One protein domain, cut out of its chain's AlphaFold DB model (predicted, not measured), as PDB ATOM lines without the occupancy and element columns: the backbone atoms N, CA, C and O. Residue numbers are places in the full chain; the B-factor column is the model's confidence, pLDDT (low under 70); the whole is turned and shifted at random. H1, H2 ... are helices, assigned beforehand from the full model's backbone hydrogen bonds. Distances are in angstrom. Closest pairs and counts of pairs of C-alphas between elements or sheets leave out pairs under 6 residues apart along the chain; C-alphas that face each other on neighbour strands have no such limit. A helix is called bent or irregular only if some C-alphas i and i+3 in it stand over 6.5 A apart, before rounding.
ATOM      1  N   GLN A   2      21.665  17.734  -3.920       83.06
ATOM      2  CA  GLN A   2      21.015  16.409  -3.827       83.06
ATOM      3  C   GLN A   2      20.721  15.897  -2.394       83.06
ATOM      4  O   GLN A   2      19.711  15.234  -2.171       83.06
ATOM      5  N   CYS A   3      21.554  16.227  -1.398       87.06
ATOM      6  CA  CYS A   3      21.381  15.738  -0.023       87.06
ATOM      7  C   CYS A   3      20.144  16.316   0.689       87.06
ATOM      8  O   CYS A   3      19.456  15.601   1.417       87.06
ATOM      9  N   MET A   4      19.851  17.606   0.482       90.00
ATOM     10  CA  MET A   4      18.715  18.273   1.127       90.00
ATOM     11  C   MET A   4      17.389  17.781   0.541       90.00
ATOM     12  O   MET A   4      16.473  17.457   1.292       90.00
ATOM     13  N   GLU A   5      17.321  17.641  -0.784       94.31
ATOM     14  CA  GLU A   5      16.157  17.086  -1.484       94.31
ATOM     15  C   GLU A   5      15.871  15.642  -1.054       94.31
ATOM     16  O   GLU A   5      14.723  15.283  -0.786       94.31
ATOM     17  N   ALA A   6      16.909  14.811  -0.925       94.19
ATOM     18  CA  ALA A   6      16.765  13.437  -0.456       94.19
ATOM     19  C   ALA A   6      16.264  13.367   0.997       94.19
ATOM     20  O   ALA A   6      15.374  12.572   1.308       94.19
ATOM     21  N   ALA A   7      16.778  14.229   1.881       94.38
ATOM     22  CA  ALA A   7      16.305  14.318   3.260       94.38
ATOM     23  C   ALA A   7      14.840  14.783   3.339       94.38
ATOM     24  O   ALA A   7      14.053  14.188   4.075       94.38
ATOM     25  N   GLN A   8      14.456  15.792   2.552       94.88
ATOM     26  CA  GLN A   8      13.068  16.252   2.456       94.88
ATOM     27  C   GLN A   8      12.148  15.138   1.954       94.88
ATOM     28  O   GLN A   8      11.149  14.838   2.604       94.88
ATOM     29  N   ARG A   9      12.523  14.451   0.868       95.12
ATOM     30  CA  ARG A   9      11.759  13.318   0.325       95.12
ATOM     31  C   ARG A   9      11.594  12.199   1.347       95.12
ATOM     32  O   ARG A   9      10.503  11.643   1.473       95.12
ATOM     33  N   TYR A  10      12.651  11.889   2.099       95.81
ATOM     34  CA  TYR A  10      12.590  10.905   3.173       95.81
ATOM     35  C   TYR A  10      11.586  11.313   4.253       95.81
ATOM     36  O   TYR A  10      10.739  10.506   4.628       95.81
ATOM     37  N   VAL A  11      11.647  12.564   4.726       95.25
ATOM     38  CA  VAL A  11      10.716  13.084   5.738       95.25
ATOM     39  C   VAL A  11       9.280  13.036   5.224       95.25
ATOM     40  O   VAL A  11       8.432  12.474   5.910       95.25
ATOM     41  N   SER A  12       9.015  13.535   4.013       94.25
ATOM     42  CA  SER A  12       7.684  13.485   3.395       94.25
ATOM     43  C   SER A  12       7.153  12.055   3.293       94.25
ATOM     44  O   SER A  12       6.005  11.794   3.634       94.25
ATOM     45  N   THR A  13       7.998  11.105   2.888       93.56
ATOM     46  CA  THR A  13       7.603   9.694   2.768       93.56
ATOM     47  C   THR A  13       7.296   9.074   4.133       93.56
ATOM     48  O   THR A  13       6.315   8.340   4.272       93.56
ATOM     49  N   ALA A  14       8.121   9.382   5.139       91.81
ATOM     50  CA  ALA A  14       8.011   8.836   6.485       91.81
ATOM     51  C   ALA A  14       6.805   9.375   7.265       91.81
ATOM     52  O   ALA A  14       6.291   8.666   8.126       91.81
ATOM     53  N   THR A  15       6.364  10.608   6.994       91.25
ATOM     54  CA  THR A  15       5.201  11.219   7.660       91.25
ATOM     55  C   THR A  15       3.878  10.891   6.979       91.25
ATOM     56  O   THR A  15       2.851  10.878   7.645       91.25
ATOM     57  N   GLN A  16       3.885  10.605   5.674       90.69
ATOM     58  CA  GLN A  16       2.667  10.303   4.915       90.69
ATOM     59  C   GLN A  16       2.225   8.831   5.003       90.69
ATOM     60  O   GLN A  16       1.100   8.521   4.622       90.69
ATOM     61  N   ASN A  17       3.075   7.914   5.480       83.69
ATOM     62  CA  ASN A  17       2.800   6.472   5.461       83.69
ATOM     63  C   ASN A  17       3.104   5.811   6.815       83.69
ATOM     64  O   ASN A  17       4.233   5.864   7.295       83.69
ATOM     65  N   GLU A  18       2.138   5.104   7.407       69.38
ATOM     66  CA  GLU A  18       2.251   4.714   8.824       69.38
ATOM     67  C   GLU A  18       2.993   3.397   9.130       69.38
ATOM     68  O   GLU A  18       3.265   3.128  10.297       69.38
ATOM     69  N   SER A  19       3.409   2.568   8.159       69.44
ATOM     70  CA  SER A  19       4.243   1.380   8.500       69.44
ATOM     71  C   SER A  19       4.883   0.597   7.347       69.44
ATOM     72  O   SER A  19       5.879  -0.087   7.576       69.44
ATOM     73  N   SER A  20       4.378   0.691   6.115       81.62
ATOM     74  CA  SER A  20       4.796  -0.176   4.993       81.62
ATOM     75  C   SER A  20       5.718   0.490   3.962       81.62
ATOM     76  O   SER A  20       6.018  -0.094   2.922       81.62
ATOM     77  N   TRP A  21       6.186   1.711   4.222       87.12
ATOM     78  CA  TRP A  21       6.931   2.497   3.232       87.12
ATOM     79  C   TRP A  21       8.414   2.136   3.134       87.12
ATOM     80  O   TRP A  21       9.013   2.350   2.086       87.12
ATOM     81  N   ARG A  22       9.025   1.571   4.184       88.94
ATOM     82  CA  ARG A  22      10.478   1.321   4.187       88.94
ATOM     83  C   ARG A  22      10.937   0.384   3.067       88.94
ATOM     84  O   ARG A  22      11.841   0.790   2.346       88.94
ATOM     85  N   PRO A  23      10.294  -0.776   2.816       91.44
ATOM     86  CA  PRO A  23      10.644  -1.622   1.669       91.44
ATOM     87  C   PRO A  23      10.479  -0.931   0.306       91.44
ATOM     88  O   PRO A  23      11.030  -1.393  -0.687       91.44
ATOM     89  N   ARG A  24       9.717   0.168   0.247       92.31
ATOM     90  CA  ARG A  24       9.430   0.935  -0.971       92.31
ATOM     91  C   ARG A  24      10.402   2.099  -1.184       92.31
ATOM     92  O   ARG A  24      10.369   2.711  -2.243       92.31
ATOM     93  N   LEU A  25      11.270   2.409  -0.213       92.25
ATOM     94  CA  LEU A  25      12.160   3.578  -0.244       92.25
ATOM     95  C   LEU A  25      13.024   3.657  -1.495       92.25
ATOM     96  O   LEU A  25      13.094   4.697  -2.147       92.25
ATOM     97  N   GLU A  26      13.672   2.550  -1.829       93.12
ATOM     98  CA  GLU A  26      14.564   2.497  -2.976       93.12
ATOM     99  C   GLU A  26      13.772   2.505  -4.285       93.12
ATOM    100  O   GLU A  26      14.003   3.357  -5.138       93.12
ATOM    101  N   LYS A  27      12.786   1.607  -4.400       93.19
ATOM    102  CA  LYS A  27      12.022   1.398  -5.633       93.19
ATOM    103  C   LYS A  27      11.139   2.588  -6.013       93.19
ATOM    104  O   LYS A  27      11.117   2.977  -7.175       93.19
ATOM    105  N   ASP A  28      10.414   3.150  -5.051       94.00
ATOM    106  CA  ASP A  28       9.352   4.122  -5.330       94.00
ATOM    107  C   ASP A  28       9.821   5.566  -5.114       94.00
ATOM    108  O   ASP A  28       9.250   6.491  -5.687       94.00
ATOM    109  N   TYR A  29      10.861   5.773  -4.298       92.94
ATOM    110  CA  TYR A  29      11.315   7.112  -3.905       92.94
ATOM    111  C   TYR A  29      12.777   7.399  -4.272       92.94
ATOM    112  O   TYR A  29      13.245   8.523  -4.063       92.94
ATOM    113  N   GLY A  30      13.506   6.429  -4.835       94.12
ATOM    114  CA  GLY A  30      14.915   6.587  -5.209       94.12
ATOM    115  C   GLY A  30      15.835   6.835  -4.010       94.12
ATOM    116  O   GLY A  30      16.871   7.482  -4.146       94.12
ATOM    117  N   LEU A  31      15.438   6.382  -2.817       95.75
ATOM    118  CA  LEU A  31      16.193   6.541  -1.576       95.75
ATOM    119  C   LEU A  31      16.914   5.231  -1.256       95.75
ATOM    120  O   LEU A  31      16.415   4.406  -0.490       95.75
ATOM    121  N   SER A  32      18.081   5.032  -1.873       96.06
ATOM    122  CA  SER A  32      18.881   3.823  -1.664       96.06
ATOM    123  C   SER A  32      19.394   3.719  -0.217       96.06
ATOM    124  O   SER A  32      19.629   4.745   0.438       96.06
ATOM    125  N   PRO A  33      19.636   2.501   0.306       97.25
ATOM    126  CA  PRO A  33      20.203   2.328   1.644       97.25
ATOM    127  C   PRO A  33      21.553   3.038   1.837       97.25
ATOM    128  O   PRO A  33      21.816   3.565   2.918       97.25
ATOM    129  N   TYR A  34      22.370   3.112   0.779       96.44
ATOM    130  CA  TYR A  34      23.630   3.862   0.750       96.44
ATOM    131  C   TYR A  34      23.412   5.362   0.990       96.44
ATOM    132  O   TYR A  34      24.063   5.961   1.846       96.44
ATOM    133  N   LEU A  35      22.460   5.977   0.281       96.25
ATOM    134  CA  LEU A  35      22.155   7.400   0.439       96.25
ATOM    135  C   LEU A  35      21.627   7.703   1.849       96.25
ATOM    136  O   LEU A  35      22.061   8.659   2.490       96.25
ATOM    137  N   LEU A  36      20.730   6.855   2.358       97.25
ATOM    138  CA  LEU A  36      20.197   6.970   3.717       97.25
ATOM    139  C   LEU A  36      21.287   6.834   4.787       97.25
ATOM    140  O   LEU A  36      21.229   7.527   5.802       97.25
ATOM    141  N   HIS A  37      22.278   5.970   4.561       97.44
ATOM    142  CA  HIS A  37      23.422   5.817   5.455       97.44
ATOM    143  C   HIS A  37      24.210   7.122   5.597       97.44
ATOM    144  O   HIS A  37      24.383   7.626   6.708       97.44
ATOM    145  N   TRP A  38      24.630   7.701   4.473       96.44
ATOM    146  CA  TRP A  38      25.427   8.927   4.464       96.44
ATOM    147  C   TRP A  38      24.669  10.135   5.003       96.44
ATOM    148  O   TRP A  38      25.208  10.876   5.824       96.44
ATOM    149  N   LEU A  39      23.400  10.306   4.617       96.56
ATOM    150  CA  LEU A  39      22.547  11.347   5.198       96.56
ATOM    151  C   LEU A  39      22.399  11.166   6.711       96.56
ATOM    152  O   LEU A  39      22.466  12.140   7.459       96.56
ATOM    153  N   GLY A  40      22.249   9.916   7.158       96.75
ATOM    154  CA  GLY A  40      22.218   9.557   8.568       96.75
ATOM    155  C   GLY A  40      23.462  10.025   9.318       96.75
ATOM    156  O   GLY A  40      23.331  10.712  10.330       96.75
ATOM    157  N   ILE A  41      24.654   9.716   8.795       96.44
ATOM    158  CA  ILE A  41      25.939  10.140   9.372       96.44
ATOM    159  C   ILE A  41      26.033  11.667   9.434       96.44
ATOM    160  O   ILE A  41      26.263  12.211  10.511       96.44
ATOM    161  N   ILE A  42      25.790  12.362   8.318       95.31
ATOM    162  CA  ILE A  42      25.898  13.830   8.238       95.31
ATOM    163  C   ILE A  42      24.973  14.507   9.258       95.31
ATOM    164  O   ILE A  42      25.374  15.447   9.944       95.31
ATOM    165  N   LEU A  43      23.734  14.026   9.388       94.56
ATOM    166  CA  LEU A  43      22.779  14.570  10.352       94.56
ATOM    167  C   LEU A  43      23.195  14.298  11.801       94.56
ATOM    168  O   LEU A  43      22.984  15.150  12.663       94.56
ATOM    169  N   MET A  44      23.791  13.139  12.080       93.75
ATOM    170  CA  MET A  44      24.263  12.792  13.422       93.75
ATOM    171  C   MET A  44      25.529  13.541  13.839       93.75
ATOM    172  O   MET A  44      25.747  13.692  15.038       93.75
ATOM    173  N   SER A  45      26.316  14.052  12.887       89.50
ATOM    174  CA  SER A  45      27.450  14.940  13.174       89.50
ATOM    175  C   SER A  45      27.019  16.310  13.714       89.50
ATOM    176  O   SER A  45      27.824  17.021  14.305       89.50
ATOM    177  N   GLY A  46      25.752  16.703  13.531       83.75
ATOM    178  CA  GLY A  46      25.210  17.941  14.089       83.75
ATOM    179  C   GLY A  46      24.800  17.796  15.558       83.75
ATOM    180  O   GLY A  46      24.090  16.861  15.918       83.75
ATOM    181  N   ASN A  47      25.144  18.777  16.398       78.69
ATOM    182  CA  ASN A  47      24.885  18.734  17.845       78.69
ATOM    183  C   ASN A  47      23.440  19.112  18.253       78.69
ATOM    184  O   ASN A  47      23.208  19.630  19.342       78.69
ATOM    185  N   THR A  48      22.440  18.891  17.385       92.62
ATOM    186  CA  THR A  48      21.033  19.172  17.725       92.62
ATOM    187  C   THR A  48      20.227  17.883  17.891       92.62
ATOM    188  O   THR A  48      20.304  16.986  17.041       92.62
ATOM    189  N   PRO A  49      19.375  17.773  18.934       92.00
ATOM    190  CA  PRO A  49      18.578  16.568  19.167       92.00
ATOM    191  C   PRO A  49      17.701  16.165  17.974       92.00
ATOM    192  O   PRO A  49      17.519  14.977  17.709       92.00
ATOM    193  N   SER A  50      17.158  17.135  17.235       93.25
ATOM    194  CA  SER A  50      16.303  16.879  16.071       93.25
ATOM    195  C   SER A  50      17.075  16.258  14.905       93.25
ATOM    196  O   SER A  50      16.596  15.288  14.315       93.25
ATOM    197  N   ARG A  51      18.286  16.754  14.608       93.19
ATOM    198  CA  ARG A  51      19.140  16.177  13.560       93.19
ATOM    199  C   ARG A  51      19.608  14.779  13.946       93.19
ATOM    200  O   ARG A  51      19.469  13.862  13.143       93.19
ATOM    201  N   TRP A  52      20.022  14.585  15.201       93.94
ATOM    202  CA  TRP A  52      20.402  13.266  15.710       93.94
ATOM    203  C   TRP A  52      19.268  12.239  15.569       93.94
ATOM    204  O   TRP A  52      19.492  11.122  15.094       93.94
ATOM    205  N   ARG A  53      18.030  12.611  15.932       94.31
ATOM    206  CA  ARG A  53      16.856  11.725  15.813       94.31
ATOM    207  C   ARG A  53      16.560  11.373  14.358       94.31
ATOM    208  O   ARG A  53      16.329  10.201  14.062       94.31
ATOM    209  N   LEU A  54      16.579  12.362  13.461       95.62
ATOM    210  CA  LEU A  54      16.345  12.131  12.037       95.62
ATOM    211  C   LEU A  54      17.435  11.237  11.433       95.62
ATOM    212  O   LEU A  54      17.110  10.261  10.761       95.62
ATOM    213  N   GLY A  55      18.705  11.520  11.732       96.75
ATOM    214  CA  GLY A  55      19.834  10.729  11.251       96.75
ATOM    215  C   GLY A  55      19.786   9.284  11.751       96.75
ATOM    216  O   GLY A  55      19.879   8.350  10.957       96.75
ATOM    217  N   THR A  56      19.484   9.080  13.037       96.69
ATOM    218  CA  THR A  56      19.268   7.741  13.613       96.69
ATOM    219  C   THR A  56      18.117   7.006  12.923       96.69
ATOM    220  O   THR A  56      18.204   5.801  12.679       96.69
ATOM    221  N   HIS A  57      17.038   7.711  12.569       96.00
ATOM    222  CA  HIS A  57      15.915   7.116  11.848       96.00
ATOM    223  C   HIS A  57      16.300   6.700  10.419       96.00
ATOM    224  O   HIS A  57      15.895   5.624   9.982       96.00
ATOM    225  N   MET A  58      17.096   7.502   9.707       97.38
ATOM    226  CA  MET A  58      17.608   7.152   8.373       97.38
ATOM    227  C   MET A  58      18.547   5.941   8.421       97.38
ATOM    228  O   MET A  58      18.363   5.001   7.647       97.38
ATOM    229  N   LEU A  59      19.477   5.903   9.384       98.12
ATOM    230  CA  LEU A  59      20.339   4.737   9.607       98.12
ATOM    231  C   LEU A  59      19.522   3.483   9.922       98.12
ATOM    232  O   LEU A  59      19.799   2.409   9.387       98.12
ATOM    233  N   ARG A  60      18.488   3.609  10.761       97.31
ATOM    234  CA  ARG A  60      17.575   2.502  11.059       97.31
ATOM    235  C   ARG A  60      16.921   1.973   9.788       97.31
ATOM    236  O   ARG A  60      16.977   0.770   9.565       97.31
ATOM    237  N   SER A  61      16.351   2.845   8.961       97.00
ATOM    238  CA  SER A  61      15.699   2.433   7.713       97.00
ATOM    239  C   SER A  61      16.678   1.741   6.761       97.00
ATOM    240  O   SER A  61      16.370   0.668   6.255       97.00
ATOM    241  N   ALA A  62      17.891   2.276   6.585       97.75
ATOM    242  CA  ALA A  62      18.933   1.627   5.784       97.75
ATOM    243  C   ALA A  62      19.326   0.242   6.335       97.75
ATOM    244  O   ALA A  62      19.502  -0.711   5.580       97.75
ATOM    245  N   SER A  63      19.430   0.113   7.658       97.88
ATOM    246  CA  SER A  63      19.751  -1.155   8.318       97.88
ATOM    247  C   SER A  63      18.614  -2.183   8.205       97.88
ATOM    248  O   SER A  63      18.877  -3.370   8.018       97.88
ATOM    249  N   GLU A  64      17.352  -1.751   8.261       96.50
ATOM    250  CA  GLU A  64      16.179  -2.603   8.009       96.50
ATOM    251  C   GLU A  64      16.107  -3.095   6.557       96.50
ATOM    252  O   GLU A  64      15.626  -4.198   6.315       96.50
ATOM    253  N   LEU A  65      16.657  -2.327   5.613       96.25
ATOM    254  CA  LEU A  65      16.851  -2.733   4.217       96.25
ATOM    255  C   LEU A  65      18.071  -3.649   4.008       96.25
ATOM    256  O   LEU A  65      18.416  -3.971   2.876       96.25
ATOM    257  N   GLY A  66      18.734  -4.085   5.084       96.38
ATOM    258  CA  GLY A  66      19.851  -5.028   5.022       96.38
ATOM    259  C   GLY A  66      21.215  -4.390   4.759       96.38
ATOM    260  O   GLY A  66      22.188  -5.112   4.555       96.38
ATOM    261  N   TYR A  67      21.329  -3.058   4.800       97.88
ATOM    262  CA  TYR A  67      22.610  -2.382   4.603       97.88
ATOM    263  C   TYR A  67      23.492  -2.503   5.854       97.88
ATOM    264  O   TYR A  67      23.274  -1.830   6.870       97.88
ATOM    265  N   ALA A  68      24.485  -3.395   5.787       98.00
ATOM    266  CA  ALA A  68      25.360  -3.736   6.908       98.00
ATOM    267  C   ALA A  68      26.054  -2.514   7.544       98.00
ATOM    268  O   ALA A  68      25.950  -2.391   8.769       98.00
ATOM    269  N   PRO A  69      26.622  -1.548   6.787       98.12
ATOM    270  CA  PRO A  69      27.270  -0.377   7.381       98.12
ATOM    271  C   PRO A  69      26.358   0.412   8.326       98.12
ATOM    272  O   PRO A  69      26.780   0.810   9.406       98.12
ATOM    273  N   SER A  70      25.071   0.574   8.000       98.38
ATOM    274  CA  SER A  70      24.121   1.248   8.900       98.38
ATOM    275  C   SER A  70      23.856   0.469  10.185       98.38
ATOM    276  O   SER A  70      23.680   1.072  11.243       98.38
ATOM    277  N   THR A  71      23.856  -0.864  10.117       98.69
ATOM    278  CA  THR A  71      23.770  -1.722  11.308       98.69
ATOM    279  C   THR A  71      24.981  -1.502  12.214       98.69
ATOM    280  O   THR A  71      24.817  -1.274  13.412       98.69
ATOM    281  N   LEU A  72      26.186  -1.509  11.636       98.50
ATOM    282  CA  LEU A  72      27.438  -1.313  12.367       98.50
ATOM    283  C   LEU A  72      27.537   0.092  12.970       98.50
ATOM    284  O   LEU A  72      27.891   0.228  14.140       98.50
ATOM    285  N   THR A  73      27.144   1.133  12.229       98.06
ATOM    286  CA  THR A  73      27.120   2.515  12.731       98.06
ATOM    287  C   THR A  73      26.151   2.674  13.899       98.06
ATOM    288  O   THR A  73      26.533   3.241  14.924       98.06
ATOM    289  N   LEU A  74      24.927   2.138  13.807       98.19
ATOM    290  CA  LEU A  74      23.975   2.168  14.925       98.19
ATOM    291  C   LEU A  74      24.548   1.477  16.163       98.19
ATOM    292  O   LEU A  74      24.501   2.036  17.259       98.19
ATOM    293  N   MET A  75      25.128   0.287  15.991       98.25
ATOM    294  CA  MET A  75      25.726  -0.448  17.102       98.25
ATOM    295  C   MET A  75      26.904   0.296  17.721       98.25
ATOM    296  O   MET A  75      26.973   0.408  18.945       98.25
ATOM    297  N   ARG A  76      27.793   0.873  16.908       97.19
ATOM    298  CA  ARG A  76      28.911   1.693  17.387       97.19
ATOM    299  C   ARG A  76      28.419   2.896  18.188       97.19
ATOM    300  O   ARG A  76      28.935   3.144  19.273       97.19
ATOM    301  N   VAL A  77      27.407   3.610  17.695       95.69
ATOM    302  CA  VAL A  77      26.841   4.783  18.379       95.69
ATOM    303  C   VAL A  77      26.187   4.396  19.702       95.69
ATOM    304  O   VAL A  77      26.450   5.023  20.721       95.69
ATOM    305  N   PHE A  78      25.347   3.362  19.733       96.38
ATOM    306  CA  PHE A  78      24.667   2.995  20.976       96.38
ATOM    307  C   PHE A  78      25.615   2.404  22.022       96.38
ATOM    308  O   PHE A  78      25.444   2.660  23.212       96.38
ATOM    309  N   LYS A  93      13.789  -0.020  21.241       96.56
ATOM    310  CA  LYS A  93      13.461  -0.942  20.143       96.56
ATOM    311  C   LYS A  93      14.480  -0.862  18.998       96.56
ATOM    312  O   LYS A  93      14.848  -1.887  18.442       96.56
ATOM    313  N   ILE A  94      14.971   0.345  18.694       95.88
ATOM    314  CA  ILE A  94      15.972   0.572  17.641       95.88
ATOM    315  C   ILE A  94      17.266  -0.183  17.955       95.88
ATOM    316  O   ILE A  94      17.792  -0.865  17.078       95.88
ATOM    317  N   PHE A  95      17.753  -0.094  19.197       97.12
ATOM    318  CA  PHE A  95      18.948  -0.817  19.623       97.12
ATOM    319  C   PHE A  95      18.745  -2.328  19.567       97.12
ATOM    320  O   PHE A  95      19.558  -3.010  18.962       97.12
ATOM    321  N   LEU A  96      17.654  -2.852  20.133       98.12
ATOM    322  CA  LEU A  96      17.404  -4.299  20.167       98.12
ATOM    323  C   LEU A  96      17.316  -4.909  18.759       98.12
ATOM    324  O   LEU A  96      17.841  -5.993  18.505       98.12
ATOM    325  N   GLU A  97      16.677  -4.210  17.818       97.94
ATOM    326  CA  GLU A  97      16.599  -4.659  16.426       97.94
ATOM    327  C   GLU A  97      17.953  -4.553  15.704       97.94
ATOM    328  O   GLU A  97      18.290  -5.436  14.913       97.94
ATOM    329  N   ALA A  98      18.737  -3.502  15.978       98.19
ATOM    330  CA  ALA A  98      20.093  -3.354  15.450       98.19
ATOM    331  C   ALA A  98      21.052  -4.409  16.000       98.19
ATOM    332  O   ALA A  98      21.786  -5.007  15.217       98.19
ATOM    333  N   ASP A  99      20.982  -4.702  17.296       98.38
ATOM    334  CA  ASP A  99      21.782  -5.743  17.930       98.38
ATOM    335  C   ASP A  99      21.440  -7.109  17.341       98.38
ATOM    336  O   ASP A  99      22.336  -7.827  16.913       98.38
ATOM    337  N   LYS A 100      20.153  -7.436  17.161       98.56
ATOM    338  CA  LYS A 100      19.752  -8.683  16.487       98.56
ATOM    339  C   LYS A 100      20.393  -8.828  15.099       98.56
ATOM    340  O   LYS A 100      20.920  -9.896  14.787       98.56
ATOM    341  N   ARG A 101      20.358  -7.780  14.266       98.50
ATOM    342  CA  ARG A 101      20.991  -7.783  12.929       98.50
ATOM    343  C   ARG A 101      22.516  -7.873  13.026       98.50
ATOM    344  O   ARG A 101      23.141  -8.608  12.269       98.50
ATOM    345  N   PHE A 102      23.115  -7.177  13.983       98.69
ATOM    346  CA  PHE A 102      24.550  -7.224  14.232       98.69
ATOM    347  C   PHE A 102      25.021  -8.618  14.657       98.69
ATOM    348  O   PHE A 102      25.964  -9.142  14.067       98.69
ATOM    349  N   GLN A 103      24.323  -9.273  15.588       98.56
ATOM    350  CA  GLN A 103      24.626 -10.651  15.978       98.56
ATOM    351  C   GLN A 103      24.506 -11.609  14.786       98.56
ATOM    352  O   GLN A 103      25.289 -12.546  14.677       98.56
ATOM    353  N   GLN A 104      23.584 -11.373  13.844       98.44
ATOM    354  CA  GLN A 104      23.520 -12.165  12.611       98.44
ATOM    355  C   GLN A 104      24.772 -11.993  11.736       98.44
ATOM    356  O   GLN A 104      25.282 -12.992  11.234       98.44
ATOM    357  N   LEU A 105      25.284 -10.766  11.569       98.25
ATOM    358  CA  LEU A 105      26.532 -10.508  10.831       98.25
ATOM    359  C   LEU A 105      27.726 -11.204  11.501       98.25
ATOM    360  O   LEU A 105      28.485 -11.921  10.851       98.25
ATOM    361  N   VAL A 106      27.833 -11.068  12.821       98.38
ATOM    362  CA  VAL A 106      28.881 -11.692  13.637       98.38
ATOM    363  C   VAL A 106      28.831 -13.222  13.574       98.38
ATOM    364  O   VAL A 106      29.871 -13.868  13.434       98.38
ATOM    365  N   ASN A 107      27.636 -13.811  13.664       97.94
ATOM    366  CA  ASN A 107      27.453 -15.264  13.647       97.94
ATOM    367  C   ASN A 107      27.790 -15.879  12.284       97.94
ATOM    368  O   ASN A 107      28.241 -17.019  12.241       97.94
ATOM    369  N   ARG A 108      27.614 -15.134  11.182       97.25
ATOM    370  CA  ARG A 108      28.110 -15.556   9.860       97.25
ATOM    371  C   ARG A 108      29.636 -15.617   9.830       97.25
ATOM    372  O   ARG A 108      30.189 -16.489   9.177       97.25
TER     373      ARG A 108
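What this domain is: This is residues 2 to 78 and 93 to 108 of the 312 residues of an uncharacterized protein of Valsa malicola (UniProt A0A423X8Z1). H3, H4 and H5 make a small up-and-down bundle, each running against the one before it, with H4 in the middle. H6 packs across H5 at one end of the longest axis, and H1 and H2 sit loosely towards the other end. The printed part has 93 residues with six named helices, H1 to H6 along the chain, and no named strand: all helix. It is compact, with a radius of gyration of the C-alphas of 12.7 A and spans of 37 by 31 by 22 A.

Where its parts are: Find C-alpha 49 at (18.578, 16.568, 19.167); from there H4, residues 49 to 64, runs 22.3 A. Before it stands H3, residues 33 to 44, 16.3 A; after it H5, residues 68 to 78, 15.6 A. H1, residues 2 to 16, runs 21.2 A from C-alpha 2 at (21.015, 16.409, -3.827). H2, residues 22 to 29, 10.0 A, is irregular: C-alphas 23 and 26 are 7.3 A apart. H6, residues 93 to 108, runs 23.1 A to C-alpha 108 at (28.110, -15.556, 9.860).

How they stand to each other: Begin at H4, the hub. It touches H3 as a hairpin, closest at C-alphas Gly 40 and Gly 55, 3.8 A, at a shallow tilt of 21 degrees. With residues 56 to 63 alone it touches H5, another hairpin, closest at C-alphas Ser 63 and Ser 70, 5.0 A. H5 touches H6, closest at C-alphas Thr 71 and Ala 98, 5.8 A, at a steep tilt of 54 degrees. H1 and H3 are close but not clearly touching, as are H2 and H4. Every O i to N i+4 pair is within hydrogen-bond range in H1, H3, H4, H5 and H6; in H2, 2 of 4.

The domain as a whole: Look across the cut, residues 79 to 92: C-alphas 78 and 93 are 11.9 A apart. Residues 15 to 20 stand free, and pLDDT is under 70 at residues 18 to 19.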